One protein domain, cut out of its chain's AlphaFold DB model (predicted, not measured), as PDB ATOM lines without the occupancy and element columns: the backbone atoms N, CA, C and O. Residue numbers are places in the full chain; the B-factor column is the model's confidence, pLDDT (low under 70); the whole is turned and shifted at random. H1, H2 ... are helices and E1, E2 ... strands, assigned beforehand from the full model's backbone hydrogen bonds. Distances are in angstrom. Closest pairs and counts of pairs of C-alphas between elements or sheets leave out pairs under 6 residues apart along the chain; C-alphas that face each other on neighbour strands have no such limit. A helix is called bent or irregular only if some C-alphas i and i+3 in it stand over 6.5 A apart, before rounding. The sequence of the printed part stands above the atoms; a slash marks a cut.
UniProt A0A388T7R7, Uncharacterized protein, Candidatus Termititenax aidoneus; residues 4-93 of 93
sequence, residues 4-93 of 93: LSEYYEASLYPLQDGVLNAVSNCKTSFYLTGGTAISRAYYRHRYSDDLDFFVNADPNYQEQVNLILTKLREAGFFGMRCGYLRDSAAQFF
ATOM      1  N   LEU A   4      -5.891 -57.450 -33.571       91.31
ATOM      2  CA  LEU A   4      -6.105 -56.009 -33.604       91.31
ATOM      3  C   LEU A   4      -4.871 -55.249 -33.098       91.31
ATOM      4  O   LEU A   4      -4.350 -54.391 -33.798       91.31
ATOM      5  N   SER A   5      -4.370 -55.590 -31.907       93.12
ATOM      6  CA  SER A   5      -3.182 -54.940 -31.332       93.12
ATOM      7  C   SER A   5      -1.939 -55.108 -32.204       93.12
ATOM      8  O   SER A   5      -1.162 -54.172 -32.349       93.12
ATOM      9  N   GLU A   6      -1.778 -56.278 -32.824       96.00
ATOM     10  CA  GLU A   6      -0.663 -56.546 -33.733       96.00
ATOM     11  C   GLU A   6      -0.739 -55.671 -34.989       96.00
ATOM     12  O   GLU A   6       0.255 -55.052 -35.358       96.00
ATOM     13  N   TYR A   7      -1.922 -55.536 -35.594       96.25
ATOM     14  CA  TYR A   7      -2.125 -54.637 -36.731       96.25
ATOM     15  C   TYR A   7      -1.738 -53.185 -36.406       96.25
ATOM     16  O   TYR A   7      -1.005 -52.549 -37.169       96.25
ATOM     17  N   TYR A   8      -2.185 -52.653 -35.266       95.81
ATOM     18  CA  TYR A   8      -1.856 -51.275 -34.898       95.81
ATOM     19  C   TYR A   8      -0.365 -51.091 -34.640       95.81
ATOM     20  O   TYR A   8       0.240 -50.178 -35.195       95.81
ATOM     21  N   GLU A   9       0.236 -51.951 -33.823       94.50
ATOM     22  CA  GLU A   9       1.619 -51.775 -33.379       94.50
ATOM     23  C   GLU A   9       2.639 -52.094 -34.477       94.50
ATOM     24  O   GLU A   9       3.660 -51.415 -34.570       94.50
ATOM     25  N   ALA A  10       2.362 -53.083 -35.331       96.69
ATOM     26  CA  ALA A  10       3.292 -53.525 -36.367       96.69
ATOM     27  C   ALA A  10       3.048 -52.882 -37.738       96.69
ATOM     28  O   ALA A  10       3.936 -52.924 -38.586       96.69
ATOM     29  N   SER A  11       1.861 -52.320 -38.001       95.50
ATOM     30  CA  SER A  11       1.523 -51.763 -39.321       95.50
ATOM     31  C   SER A  11       1.058 -50.310 -39.261       95.50
ATOM     32  O   SER A  11       1.710 -49.446 -39.848       95.50
ATOM     33  N   LEU A  12      -0.039 -50.010 -38.557       94.81
ATOM     34  CA  LEU A  12      -0.642 -48.674 -38.648       94.81
ATOM     35  C   LEU A  12       0.184 -47.590 -37.947       94.81
ATOM     36  O   LEU A  12       0.388 -46.515 -38.503       94.81
ATOM     37  N   TYR A  13       0.683 -47.848 -36.741       95.12
ATOM     38  CA  TYR A  13       1.481 -46.874 -35.996       95.12
ATOM     39  C   TYR A  13       2.822 -46.558 -36.667       95.12
ATOM     40  O   TYR A  13       3.129 -45.372 -36.774       95.12
ATOM     41  N   PRO A  14       3.567 -47.534 -37.218       96.31
ATOM     42  CA  PRO A  14       4.725 -47.236 -38.059       96.31
ATOM     43  C   PRO A  14       4.396 -46.364 -39.281       96.31
ATOM     44  O   PRO A  14       5.159 -45.454 -39.611       96.31
ATOM     45  N   LEU A  15       3.249 -46.591 -39.935       95.00
ATOM     46  CA  LEU A  15       2.790 -45.736 -41.034       95.00
ATOM     47  C   LEU A  15       2.520 -44.303 -40.544       95.00
ATOM     48  O   LEU A  15       3.013 -43.343 -41.140       95.00
ATOM     49  N   GLN A  16       1.783 -44.161 -39.439       94.75
ATOM     50  CA  GLN A  16       1.512 -42.865 -38.814       94.75
ATOM     51  C   GLN A  16       2.807 -42.157 -38.395       94.75
ATOM     52  O   GLN A  16       2.916 -40.949 -38.578       94.75
ATOM     53  N   ASP A  17       3.805 -42.881 -37.885       96.44
ATOM     54  CA  ASP A  17       5.111 -42.319 -37.520       96.44
ATOM     55  C   ASP A  17       5.847 -41.747 -38.726       96.44
ATOM     56  O   ASP A  17       6.435 -40.669 -38.635       96.44
ATOM     57  N   GLY A  18       5.758 -42.420 -39.874       95.81
ATOM     58  CA  GLY A  18       6.273 -41.897 -41.134       95.81
ATOM     59  C   GLY A  18       5.624 -40.563 -41.517       95.81
ATOM     60  O   GLY A  18       6.331 -39.599 -41.824       95.81
ATOM     61  N   VAL A  19       4.292 -40.479 -41.434       94.81
ATOM     62  CA  VAL A  19       3.535 -39.247 -41.717       94.81
ATOM     63  C   VAL A  19       3.894 -38.139 -40.720       94.81
ATOM     64  O   VAL A  19       4.233 -37.030 -41.129       94.81
ATOM     65  N   LEU A  20       3.891 -38.438 -39.418       95.25
ATOM     66  CA  LEU A  20       4.235 -37.489 -38.353       95.25
ATOM     67  C   LEU A  20       5.654 -36.938 -38.521       95.25
ATOM     68  O   LEU A  20       5.864 -35.731 -38.399       95.25
ATOM     69  N   ASN A  21       6.620 -37.796 -38.852       96.44
ATOM     70  CA  ASN A  21       7.993 -37.381 -39.105       96.44
ATOM     71  C   ASN A  21       8.090 -36.476 -40.345       96.44
ATOM     72  O   ASN A  21       8.761 -35.445 -40.304       96.44
ATOM     73  N   ALA A  22       7.396 -36.810 -41.437       95.38
ATOM     74  CA  ALA A  22       7.369 -35.979 -42.639       95.38
ATOM     75  C   ALA A  22       6.776 -34.584 -42.365       95.38
ATOM     76  O   ALA A  22       7.385 -33.577 -42.735       95.38
ATOM     77  N   VAL A  23       5.643 -34.512 -41.658       94.75
ATOM     78  CA  VAL A  23       5.011 -33.238 -41.271       94.75
ATOM     79  C   VAL A  23       5.920 -32.437 -40.333       94.75
ATOM     80  O   VAL A  23       6.162 -31.254 -40.573       94.75
ATOM     81  N   SER A  24       6.501 -33.077 -39.314       95.38
ATOM     82  CA  SER A  24       7.413 -32.430 -38.360       95.38
ATOM     83  C   SER A  24       8.642 -31.824 -39.049       95.38
ATOM     84  O   SER A  24       9.057 -30.708 -38.734       95.38
ATOM     85  N   ASN A  25       9.207 -32.514 -40.046       97.12
ATOM     86  CA  ASN A  25      10.364 -32.025 -40.801       97.12
ATOM     87  C   ASN A  25      10.057 -30.807 -41.685       97.12
ATOM     88  O   ASN A  25      10.985 -30.097 -42.077       97.12
ATOM     89  N   CYS A  26       8.781 -30.516 -41.953       96.44
ATOM     90  CA  CYS A  26       8.379 -29.291 -42.642       96.44
ATOM     91  C   CYS A  26       8.531 -28.039 -41.762       96.44
ATOM     92  O   CYS A  26       8.512 -26.935 -42.298       96.44
ATOM     93  N   LYS A  27       8.681 -28.194 -40.433       96.19
ATOM     94  CA  LYS A  27       8.814 -27.089 -39.461       96.19
ATOM     95  C   LYS A  27       7.703 -26.037 -39.584       96.19
ATOM     96  O   LYS A  27       7.945 -24.839 -39.472       96.19
ATOM     97  N   THR A  28       6.491 -26.516 -39.844       95.88
ATOM     98  CA  THR A  28       5.268 -25.705 -39.899       95.88
ATOM     99  C   THR A  28       4.698 -25.473 -38.499       95.88
ATOM    100  O   THR A  28       5.086 -26.145 -37.546       95.88
ATOM    101  N   SER A  29       3.744 -24.555 -38.386       95.19
ATOM    102  CA  SER A  29       2.982 -24.270 -37.167       95.19
ATOM    103  C   SER A  29       1.901 -25.323 -36.868       95.19
ATOM    104  O   SER A  29       1.211 -25.217 -35.852       95.19
ATOM    105  N   PHE A  30       1.714 -26.324 -37.741       94.00
ATOM    106  CA  PHE A  30       0.740 -27.392 -37.533       94.00
ATOM    107  C   PHE A  30       1.138 -28.311 -36.376       94.00
ATOM    108  O   PHE A  30       2.293 -28.717 -36.248       94.00
ATOM    109  N   TYR A  31       0.152 -28.708 -35.577       93.19
ATOM    110  CA  TYR A  31       0.323 -29.665 -34.488       93.19
ATOM    111  C   TYR A  31      -0.734 -30.768 -34.529       93.19
ATOM    112  O   TYR A  31      -1.869 -30.548 -34.958       93.19
ATOM    113  N   LEU A  32      -0.345 -31.963 -34.071       94.50
ATOM    114  CA  LEU A  32      -1.241 -33.111 -33.951       94.50
ATOM    115  C   LEU A  32      -2.315 -32.824 -32.895       94.50
ATOM    116  O   LEU A  32      -2.008 -32.421 -31.771       94.50
ATOM    117  N   THR A  33      -3.569 -33.074 -33.245       92.19
ATOM    118  CA  THR A  33      -4.731 -32.899 -32.375       92.19
ATOM    119  C   THR A  33      -5.650 -34.126 -32.452       92.19
ATOM    120  O   THR A  33      -5.253 -35.201 -32.912       92.19
ATOM    121  N   GLY A  34      -6.872 -33.993 -31.941       90.25
ATOM    122  CA  GLY A  34      -7.932 -34.974 -32.117       90.25
ATOM    123  C   GLY A  34      -7.719 -36.275 -31.346       90.25
ATOM    124  O   GLY A  34      -7.024 -36.344 -30.324       90.25
ATOM    125  N   GLY A  35      -8.378 -37.326 -31.835       92.50
ATOM    126  CA  GLY A  35      -8.433 -38.623 -31.164       92.50
ATOM    127  C   GLY A  35      -7.060 -39.270 -31.017       92.50
ATOM    128  O   GLY A  35      -6.782 -39.859 -29.972       92.50
ATOM    129  N   THR A  36      -6.185 -39.117 -32.009       94.62
ATOM    130  CA  THR A  36      -4.864 -39.758 -32.009       94.62
ATOM    131  C   THR A  36      -3.890 -39.084 -31.054       94.62
ATOM    132  O   THR A  36      -3.184 -39.799 -30.342       94.62
ATOM    133  N   ALA A  37      -3.908 -37.751 -30.920       94.25
ATOM    134  CA  ALA A  37      -3.120 -37.074 -29.888       94.25
ATOM    135  C   ALA A  37      -3.462 -37.623 -28.491       94.25
ATOM    136  O   ALA A  37      -2.594 -38.099 -27.761       94.25
ATOM    137  N   ILE A  38      -4.751 -37.643 -28.143       94.56
ATOM    138  CA  ILE A  38      -5.236 -38.097 -26.832       94.56
ATOM    139  C   ILE A  38      -4.978 -39.595 -26.631       94.56
ATOM    140  O   ILE A  38      -4.491 -40.016 -25.579       94.56
ATOM    141  N   SER A  39      -5.309 -40.409 -27.632       93.56
ATOM    142  CA  SER A  39      -5.288 -41.865 -27.506       93.56
ATOM    143  C   SER A  39      -3.875 -42.426 -27.577       93.56
ATOM    144  O   SER A  39      -3.570 -43.314 -26.798       93.56
ATOM    145  N   ARG A  40      -2.989 -41.901 -28.428       90.81
ATOM    146  CA  ARG A  40      -1.637 -42.449 -28.609       90.81
ATOM    147  C   ARG A  40      -0.592 -41.779 -27.714       90.81
ATOM    148  O   ARG A  40       0.258 -42.475 -27.159       90.81
ATOM    149  N   ALA A  41      -0.660 -40.456 -27.539       89.56
ATOM    150  CA  ALA A  41       0.373 -39.709 -26.817       89.56
ATOM    151  C   ALA A  41       0.094 -39.562 -25.312       89.56
ATOM    152  O   ALA A  41       1.032 -39.660 -24.523       89.56
ATOM    153  N   TYR A  42      -1.168 -39.368 -24.902       91.31
ATOM    154  CA  TYR A  42      -1.503 -39.078 -23.499       91.31
ATOM    155  C   TYR A  42      -2.029 -40.289 -22.720       91.31
ATOM    156  O   TYR A  42      -1.435 -40.677 -21.717       91.31
ATOM    157  N   TYR A  43      -3.142 -40.886 -23.154       93.56
ATOM    158  CA  TYR A  43      -3.893 -41.829 -22.312       93.56
ATOM    159  C   TYR A  43      -3.736 -43.304 -22.684       93.56
ATOM    160  O   TYR A  43      -3.996 -44.151 -21.837       93.56
ATOM    161  N   ARG A  44      -3.362 -43.641 -23.928       91.69
ATOM    162  CA  ARG A  44      -3.231 -45.042 -24.399       91.69
ATOM    163  C   ARG A  44      -4.478 -45.899 -24.142       91.69
ATOM    164  O   ARG A  44      -4.384 -47.103 -23.938       91.69
ATOM    165  N   HIS A  45      -5.650 -45.262 -24.145       91.44
ATOM    166  CA  HIS A  45      -6.919 -45.864 -23.724       91.44
ATOM    167  C   HIS A  45      -7.658 -46.593 -24.855       91.44
ATOM    168  O   HIS A  45      -8.561 -47.382 -24.587       91.44
ATOM    169  N   ARG A  46      -7.298 -46.324 -26.115       94.19
ATOM    170  CA  ARG A  46      -7.823 -47.001 -27.306       94.19
ATOM    171  C   ARG A  46      -6.871 -46.838 -28.485       94.19
ATOM    172  O   ARG A  46      -6.040 -45.930 -28.494       94.19
ATOM    173  N   TYR A  47      -7.054 -47.664 -29.504       94.69
ATOM    174  CA  TYR A  47      -6.438 -47.441 -30.803       94.69
ATOM    175  C   TYR A  47      -7.162 -46.327 -31.585       94.69
ATOM    176  O   TYR A  47      -8.313 -45.986 -31.291       94.69
ATOM    177  N   SER A  48      -6.456 -45.705 -32.531       93.75
ATOM    178  CA  SER A  48      -6.942 -44.556 -33.302       93.75
ATOM    179  C   SER A  48      -6.327 -44.571 -34.696       93.75
ATOM    180  O   SER A  48      -5.120 -44.800 -34.823       93.75
ATOM    181  N   ASP A  49      -7.162 -44.328 -35.703       91.62
ATOM    182  CA  ASP A  49      -6.821 -44.557 -37.109       91.62
ATOM    183  C   ASP A  49      -6.302 -43.295 -37.805       91.62
ATOM    184  O   ASP A  49      -5.268 -43.339 -38.474       91.62
ATOM    185  N   ASP A  50      -6.980 -42.166 -37.586       89.62
ATOM    186  CA  ASP A  50      -6.769 -40.921 -38.332       89.62
ATOM    187  C   ASP A  50      -5.662 -40.028 -37.743       89.62
ATOM    188  O   ASP A  50      -5.306 -40.136 -36.566       89.62
ATOM    189  N   LEU A  51      -5.139 -39.088 -38.535       91.62
ATOM    190  CA  LEU A  51      -4.249 -38.024 -38.061       91.62
ATOM    191  C   LEU A  51      -4.868 -36.647 -38.323       91.62
ATOM    192  O   LEU A  51      -4.926 -36.173 -39.456       91.62
ATOM    193  N   ASP A  52      -5.273 -35.972 -37.251       89.31
ATOM    194  CA  ASP A  52      -5.826 -34.622 -37.316       89.31
ATOM    195  C   ASP A  52      -4.741 -33.586 -37.012       89.31
ATOM    196  O   ASP A  52      -4.094 -33.652 -35.963       89.31
ATOM    197  N   PHE A  53      -4.574 -32.589 -37.882       91.19
ATOM    198  CA  PHE A  53      -3.639 -31.491 -37.657       91.19
ATOM    199  C   PHE A  53      -4.374 -30.152 -37.583       91.19
ATOM    200  O   PHE A  53      -5.344 -29.888 -38.291       91.19
ATOM    201  N   PHE A  54      -3.902 -29.274 -36.708       89.06
ATOM    202  CA  PHE A  54      -4.484 -27.951 -36.529       89.06
ATOM    203  C   PHE A  54      -3.400 -26.886 -36.541       89.06
ATOM    204  O   PHE A  54      -2.270 -27.141 -36.124       89.06
ATOM    205  N   VAL A  55      -3.754 -25.689 -36.999       89.62
ATOM    206  CA  VAL A  55      -2.906 -24.505 -36.907       89.62
ATOM    207  C   VAL A  55      -3.777 -23.294 -36.594       89.62
ATOM    208  O   VAL A  55      -4.837 -23.093 -37.177       89.62
ATOM    209  N   ASN A  56      -3.354 -22.478 -35.637       88.69
ATOM    210  CA  ASN A  56      -4.202 -21.418 -35.111       88.69
ATOM    211  C   ASN A  56      -4.072 -20.119 -35.918       88.69
ATOM    212  O   ASN A  56      -3.129 -19.365 -35.682       88.69
ATOM    213  N   ALA A  57      -5.024 -19.863 -36.824       87.06
ATOM    214  CA  ALA A  57      -5.168 -18.609 -37.577       87.06
ATOM    215  C   ALA A  57      -3.844 -18.076 -38.171       87.06
ATOM    216  O   ALA A  57      -3.567 -16.875 -38.143       87.06
ATOM    217  N   ASP A  58      -2.999 -18.982 -38.671       87.88
ATOM    218  CA  ASP A  58      -1.697 -18.627 -39.227       87.88
ATOM    219  C   ASP A  58      -1.888 -18.040 -40.639       87.88
ATOM    220  O   ASP A  58      -2.487 -18.702 -41.494       87.88
ATOM    221  N   PRO A  59      -1.392 -16.818 -40.919       90.75
ATOM    222  CA  PRO A  59      -1.562 -16.183 -42.226       90.75
ATOM    223  C   PRO A  59      -0.929 -16.989 -43.368       90.75
ATOM    224  O   PRO A  59      -1.360 -16.870 -44.513       90.75
ATOM    225  N   ASN A  60       0.044 -17.852 -43.063       93.31
ATOM    226  CA  ASN A  60       0.716 -18.713 -44.028       93.31
ATOM    227  C   ASN A  60       0.058 -20.101 -44.131       93.31
ATOM    228  O   ASN A  60       0.680 -21.029 -44.651       93.31
ATOM    229  N   TYR A  61      -1.178 -20.277 -43.639       88.12
ATOM    230  CA  TYR A  61      -1.914 -21.549 -43.650       88.12
ATOM    231  C   TYR A  61      -1.799 -22.283 -44.992       88.12
ATOM    232  O   TYR A  61      -1.366 -23.434 -45.046       88.12
ATOM    233  N   GLN A  62      -2.137 -21.600 -46.089       88.81
ATOM    234  CA  GLN A  62      -2.184 -22.221 -47.411       88.81
ATOM    235  C   GLN A  62      -0.797 -22.668 -47.892       88.81
ATOM    236  O   GLN A  62      -0.659 -23.738 -48.487       88.81
ATOM    237  N   GLU A  63       0.234 -21.866 -47.625       93.44
ATOM    238  CA  GLU A  63       1.617 -22.177 -47.989       93.44
ATOM    239  C   GLU A  63       2.134 -23.380 -47.200       93.44
ATOM    240  O   GLU A  63       2.731 -24.291 -47.777       93.44
ATOM    241  N   GLN A  64       1.835 -23.432 -45.901       93.94
ATOM    242  CA  GLN A  64       2.204 -24.543 -45.028       93.94
ATOM    243  C   GLN A  64       1.497 -25.843 -45.424       93.94
ATOM    244  O   GLN A  64       2.148 -26.884 -45.500       93.94
ATOM    245  N   VAL A  65       0.201 -25.795 -45.753       91.50
ATOM    246  CA  VAL A  65      -0.538 -26.960 -46.274       91.50
ATOM    247  C   VAL A  65       0.092 -27.462 -47.572       91.50
ATOM    248  O   VAL A  65       0.348 -28.658 -47.712       91.50
ATOM    249  N   ASN A  66       0.394 -26.564 -48.512       91.94
ATOM    250  CA  ASN A  66       1.015 -26.937 -49.785       91.94
ATOM    251  C   ASN A  66       2.411 -27.547 -49.589       91.94
ATOM    252  O   ASN A  66       2.748 -28.533 -50.252       91.94
ATOM    253  N   LEU A  67       3.209 -26.999 -48.667       95.00
ATOM    254  CA  LEU A  67       4.503 -27.559 -48.286       95.00
ATOM    255  C   LEU A  67       4.345 -28.979 -47.732       95.00
ATOM    256  O   LEU A  67       5.003 -29.894 -48.226       95.00
ATOM    257  N   ILE A  68       3.445 -29.177 -46.766       94.06
ATOM    258  CA  ILE A  68       3.188 -30.486 -46.149       94.06
ATOM    259  C   ILE A  68       2.754 -31.507 -47.203       94.06
ATOM    260  O   ILE A  68       3.351 -32.577 -47.299       94.06
ATOM    261  N   LEU A  69       1.769 -31.173 -48.041       93.00
ATOM    262  CA  LEU A  69       1.283 -32.062 -49.102       93.00
ATOM    263  C   LEU A  69       2.386 -32.429 -50.104       93.00
ATOM    264  O   LEU A  69       2.442 -33.563 -50.583       93.00
ATOM    265  N   THR A  70       3.274 -31.485 -50.412       94.00
ATOM    266  CA  THR A  70       4.425 -31.729 -51.287       94.00
ATOM    267  C   THR A  70       5.408 -32.690 -50.625       94.00
ATOM    268  O   THR A  70       5.789 -33.685 -51.238       94.00
ATOM    269  N   LYS A  71       5.756 -32.461 -49.352       95.00
ATOM    270  CA  LYS A  71       6.680 -33.321 -48.598       95.00
ATOM    271  C   LYS A  71       6.142 -34.720 -48.350       95.00
ATOM    272  O   LYS A  71       6.899 -35.680 -48.455       95.00
ATOM    273  N   LEU A  72       4.846 -34.863 -48.099       94.12
ATOM    274  CA  LEU A  72       4.211 -36.171 -47.977       94.12
ATOM    275  C   LEU A  72       4.261 -36.946 -49.298       94.12
ATOM    276  O   LEU A  72       4.620 -38.121 -49.300       94.12
ATOM    277  N   ARG A  73       4.005 -36.280 -50.431       93.94
ATOM    278  CA  ARG A  73       4.132 -36.905 -51.756       93.94
ATOM    279  C   ARG A  73       5.574 -37.312 -52.067       93.94
ATOM    280  O   ARG A  73       5.792 -38.411 -52.565       93.94
ATOM    281  N   GLU A  74       6.548 -36.450 -51.770       94.75
ATOM    282  CA  GLU A  74       7.981 -36.757 -51.916       94.75
ATOM    283  C   GLU A  74       8.408 -37.950 -51.044       94.75
ATOM    284  O   GLU A  74       9.245 -38.746 -51.461       94.75
ATOM    285  N   ALA A  75       7.801 -38.106 -49.864       94.06
ATOM    286  CA  ALA A  75       8.030 -39.230 -48.959       94.06
ATOM    287  C   ALA A  75       7.271 -40.518 -49.347       94.06
ATOM    288  O   ALA A  75       7.383 -41.523 -48.650       94.06
ATOM    289  N   GLY A  76       6.519 -40.513 -50.455       94.44
ATOM    290  CA  GLY A  76       5.793 -41.685 -50.953       94.44
ATOM    291  C   GLY A  76       4.407 -41.895 -50.337       94.44
ATOM    292  O   GLY A  76       3.818 -42.957 -50.528       94.44
ATOM    293  N   PHE A  77       3.864 -40.905 -49.624       91.25
ATOM    294  CA  PHE A  77       2.483 -40.936 -49.145       91.25
ATOM    295  C   PHE A  77       1.542 -40.381 -50.221       91.25
ATOM    296  O   PHE A  77       1.672 -39.242 -50.679       91.25
ATOM    297  N   PHE A  78       0.573 -41.198 -50.631       84.38
ATOM    298  CA  PHE A  78      -0.401 -40.881 -51.676       84.38
ATOM    299  C   PHE A  78      -1.833 -41.010 -51.146       84.38
ATOM    300  O   PHE A  78      -2.060 -41.589 -50.091       84.38
ATOM    301  N   GLY A  79      -2.808 -40.487 -51.896       76.88
ATOM    302  CA  GLY A  79      -4.231 -40.617 -51.552       76.88
ATOM    303  C   GLY A  79      -4.761 -39.593 -50.543       76.88
ATOM    304  O   GLY A  79      -5.940 -39.649 -50.213       76.88
ATOM    305  N   MET A  80      -3.927 -38.639 -50.127       72.75
ATOM    306  CA  MET A  80      -4.285 -37.613 -49.145       72.75
ATOM    307  C   MET A  80      -5.486 -36.781 -49.597       72.75
ATOM    308  O   MET A  80      -5.483 -36.215 -50.698       72.75
ATOM    309  N   ARG A  81      -6.476 -36.632 -48.716       65.31
ATOM    310  CA  ARG A  81      -7.555 -35.646 -48.886       65.31
ATOM    311  C   ARG A  81      -7.359 -34.495 -47.912       65.31
ATOM    312  O   ARG A  81      -7.233 -34.727 -46.720       65.31
ATOM    313  N   CYS A  82      -7.376 -33.265 -48.425       63.31
ATOM    314  CA  CYS A  82      -7.361 -32.049 -47.617       63.31
ATOM    315  C   CYS A  82      -8.754 -31.410 -47.652       63.31
ATOM    316  O   CYS A  82      -9.224 -31.002 -48.718       63.31
ATOM    317  N   GLY A  83      -9.422 -31.340 -46.500       59.47
ATOM    318  CA  GLY A  83     -10.661 -30.580 -46.327       59.47
ATOM    319  C   GLY A  83     -10.372 -29.178 -45.793       59.47
ATOM    320  O   GLY A  83      -9.624 -29.036 -44.831       59.47
ATOM    321  N   TYR A  84     -10.967 -28.144 -46.395       57.69
ATOM    322  CA  TYR A  84     -10.881 -26.773 -45.883       57.69
ATOM    323  C   TYR A  84     -11.990 -26.530 -44.856       57.69
ATOM    324  O   TYR A  84     -13.146 -26.303 -45.218       57.69
ATOM    325  N   LEU A  85     -11.643 -26.549 -43.572       55.16
ATOM    326  CA  LEU A  85     -12.482 -25.991 -42.512       55.16
ATOM    327  C   LEU A  85     -11.970 -24.574 -42.252       55.16
ATOM    328  O   LEU A  85     -10.902 -24.415 -41.668       55.16
ATOM    329  N   ARG A  86     -12.702 -23.579 -42.782       51.19
ATOM    330  CA  ARG A  86     -12.444 -22.121 -42.714       51.19
ATOM    331  C   ARG A  86     -11.293 -21.729 -41.764       51.19
ATOM    332  O   ARG A  86     -11.431 -21.808 -40.548       51.19
ATOM    333  N   ASP A  87     -10.180 -21.317 -42.365       55.69
ATOM    334  CA  ASP A  87      -9.045 -20.572 -41.799       55.69
ATOM    335  C   ASP A  87      -8.298 -21.149 -40.578       55.69
ATOM    336  O   ASP A  87      -7.439 -20.460 -40.031       55.69
ATOM    337  N   SER A  88      -8.579 -22.379 -40.115       52.62
ATOM    338  CA  SER A  88      -7.941 -22.891 -38.877       52.62
ATOM    339  C   SER A  88      -7.644 -24.396 -38.820       52.62
ATOM    340  O   SER A  88      -6.913 -24.835 -37.936       52.62
ATOM    341  N   ALA A  89      -8.200 -25.231 -39.703       52.75
ATOM    342  CA  ALA A  89      -8.037 -26.682 -39.572       52.75
ATOM    343  C   ALA A  89      -7.830 -27.383 -40.916       52.75
ATOM    344  O   ALA A  89      -8.582 -27.155 -41.865       52.75
ATOM    345  N   ALA A  90      -6.843 -28.283 -40.945       55.22
ATOM    346  CA  ALA A  90      -6.584 -29.193 -42.052       55.22
ATOM    347  C   ALA A  90      -6.682 -30.633 -41.542       55.22
ATOM    348  O   ALA A  90      -5.868 -31.085 -40.740       55.22
ATOM    349  N   GLN A  91      -7.680 -31.366 -42.017       51.25
ATOM    350  CA  GLN A  91      -7.772 -32.799 -41.766       51.25
ATOM    351  C   GLN A  91      -7.151 -33.545 -42.947       51.25
ATOM    352  O   GLN A  91      -7.504 -33.254 -44.095       51.25
ATOM    353  N   PHE A  92      -6.237 -34.474 -42.660       53.41
ATOM    354  CA  PHE A  92      -5.646 -35.367 -43.652       53.41
ATOM    355  C   PHE A  92      -6.220 -36.767 -43.430       53.41
ATOM    356  O   PHE A  92      -5.997 -37.365 -42.380       53.41
ATOM    357  N   PHE A  93      -6.978 -37.250 -44.414       46.66
ATOM    358  CA  PHE A  93      -7.411 -38.648 -44.504       46.66
ATOM    359  C   PHE A  93      -6.454 -39.430 -45.397       46.66
ATOM    360  O   PHE A  93      -6.040 -38.843 -46.432       46.66
TER     361      PHE A  93
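Overview. This is residues 4 to 93 of the 93 residues of an uncharacterized protein of Candidatus Termititenax aidoneus (UniProt A0A388T7R7). A small, twisted sheet of four short strands has two helices, H1 and H3, which meet each other at a steep angle and each graze the sheet, while the short helix H2 packs close to E2. H1 is the longest helix, and its first residues reach far out from the sheet. The printed part has 90 residues with three named helices and four named strands, in the order H1 E1 H2 E2 H3 E3 E4; the sheet runs E1 - E2 - E4 - E3, antiparallel throughout, and the class is mixed, helices and strands. The whole is compact, with a radius of gyration of the C-alphas of 13.3 A and spans of 40 by 27 by 21 A.

Arrangement. In the sheet, E1, residues 31 to 33, is an edge strand beside E2, residues 51 to 54, with N 33 and O 52 2.8 A apart and N 31 and O 54 2.9 A apart. E4, residues 89 to 92, is antiparallel to E2, with N 90 and O 53 3.4 A apart. E3, residues 82 to 85, is the other edge strand and forms a hairpin with E4, with N 89 and O 85 3.4 A apart. From edge to edge the strands' lines turn by 102 degrees. H2, residues 34 to 43, is on the sheet at a height of 6.8 A, over none of its strands, but only just, since 2 of its C-alphas fall on E2; its closest C-alphas to E2 are those of Gly 34 and Asp 52, 5.6 A apart. H1, residues 4 to 25, only grazes the sheet with residues 16 to 24. H3, residues 61 to 74, only grazes it with residues 61 to 69. H1 touches H3 with residues 19 to 23 alone, at a steep tilt of 59 degrees, opposite ways; their closest C-alphas are those of Val 23 and Ile 68, 5.9 A apart. E2, H3 and E3 form a split strand-helix-strand unit, two strands running the same way with E4 between them, and its crossover is right-handed. Every O i to N i+4 pair of H3 is within hydrogen-bond range, against 16 of 18 in H1 and 5 of 6 in H2.

Along the chain. E2 spans 10.2 A, E4 9.9 A, E3 9.4 A and E1 6.4 A. H1 spans 30.0 A, from C-alpha 4 at (-6.105, -56.009, -33.604), with a kink of 32 degrees near residue 13; it is only just irregular, C-alphas 10 and 13 being 6.9 A apart. H2 spans 12.6 A and is only just irregular, C-alphas 40 and 43 being 6.7 A apart. H3 spans 19.9 A, and E4 ends at C-alpha 92 at (-5.646, -35.367, -43.652).

Size, cuts and confidence. The C-alphas farthest apart are those of Glu 6 and Pro 59, 41.3 A. The printed part has no cut and no long link. Its mean pLDDT is 87.3, and residues 81 to 93 are under 70.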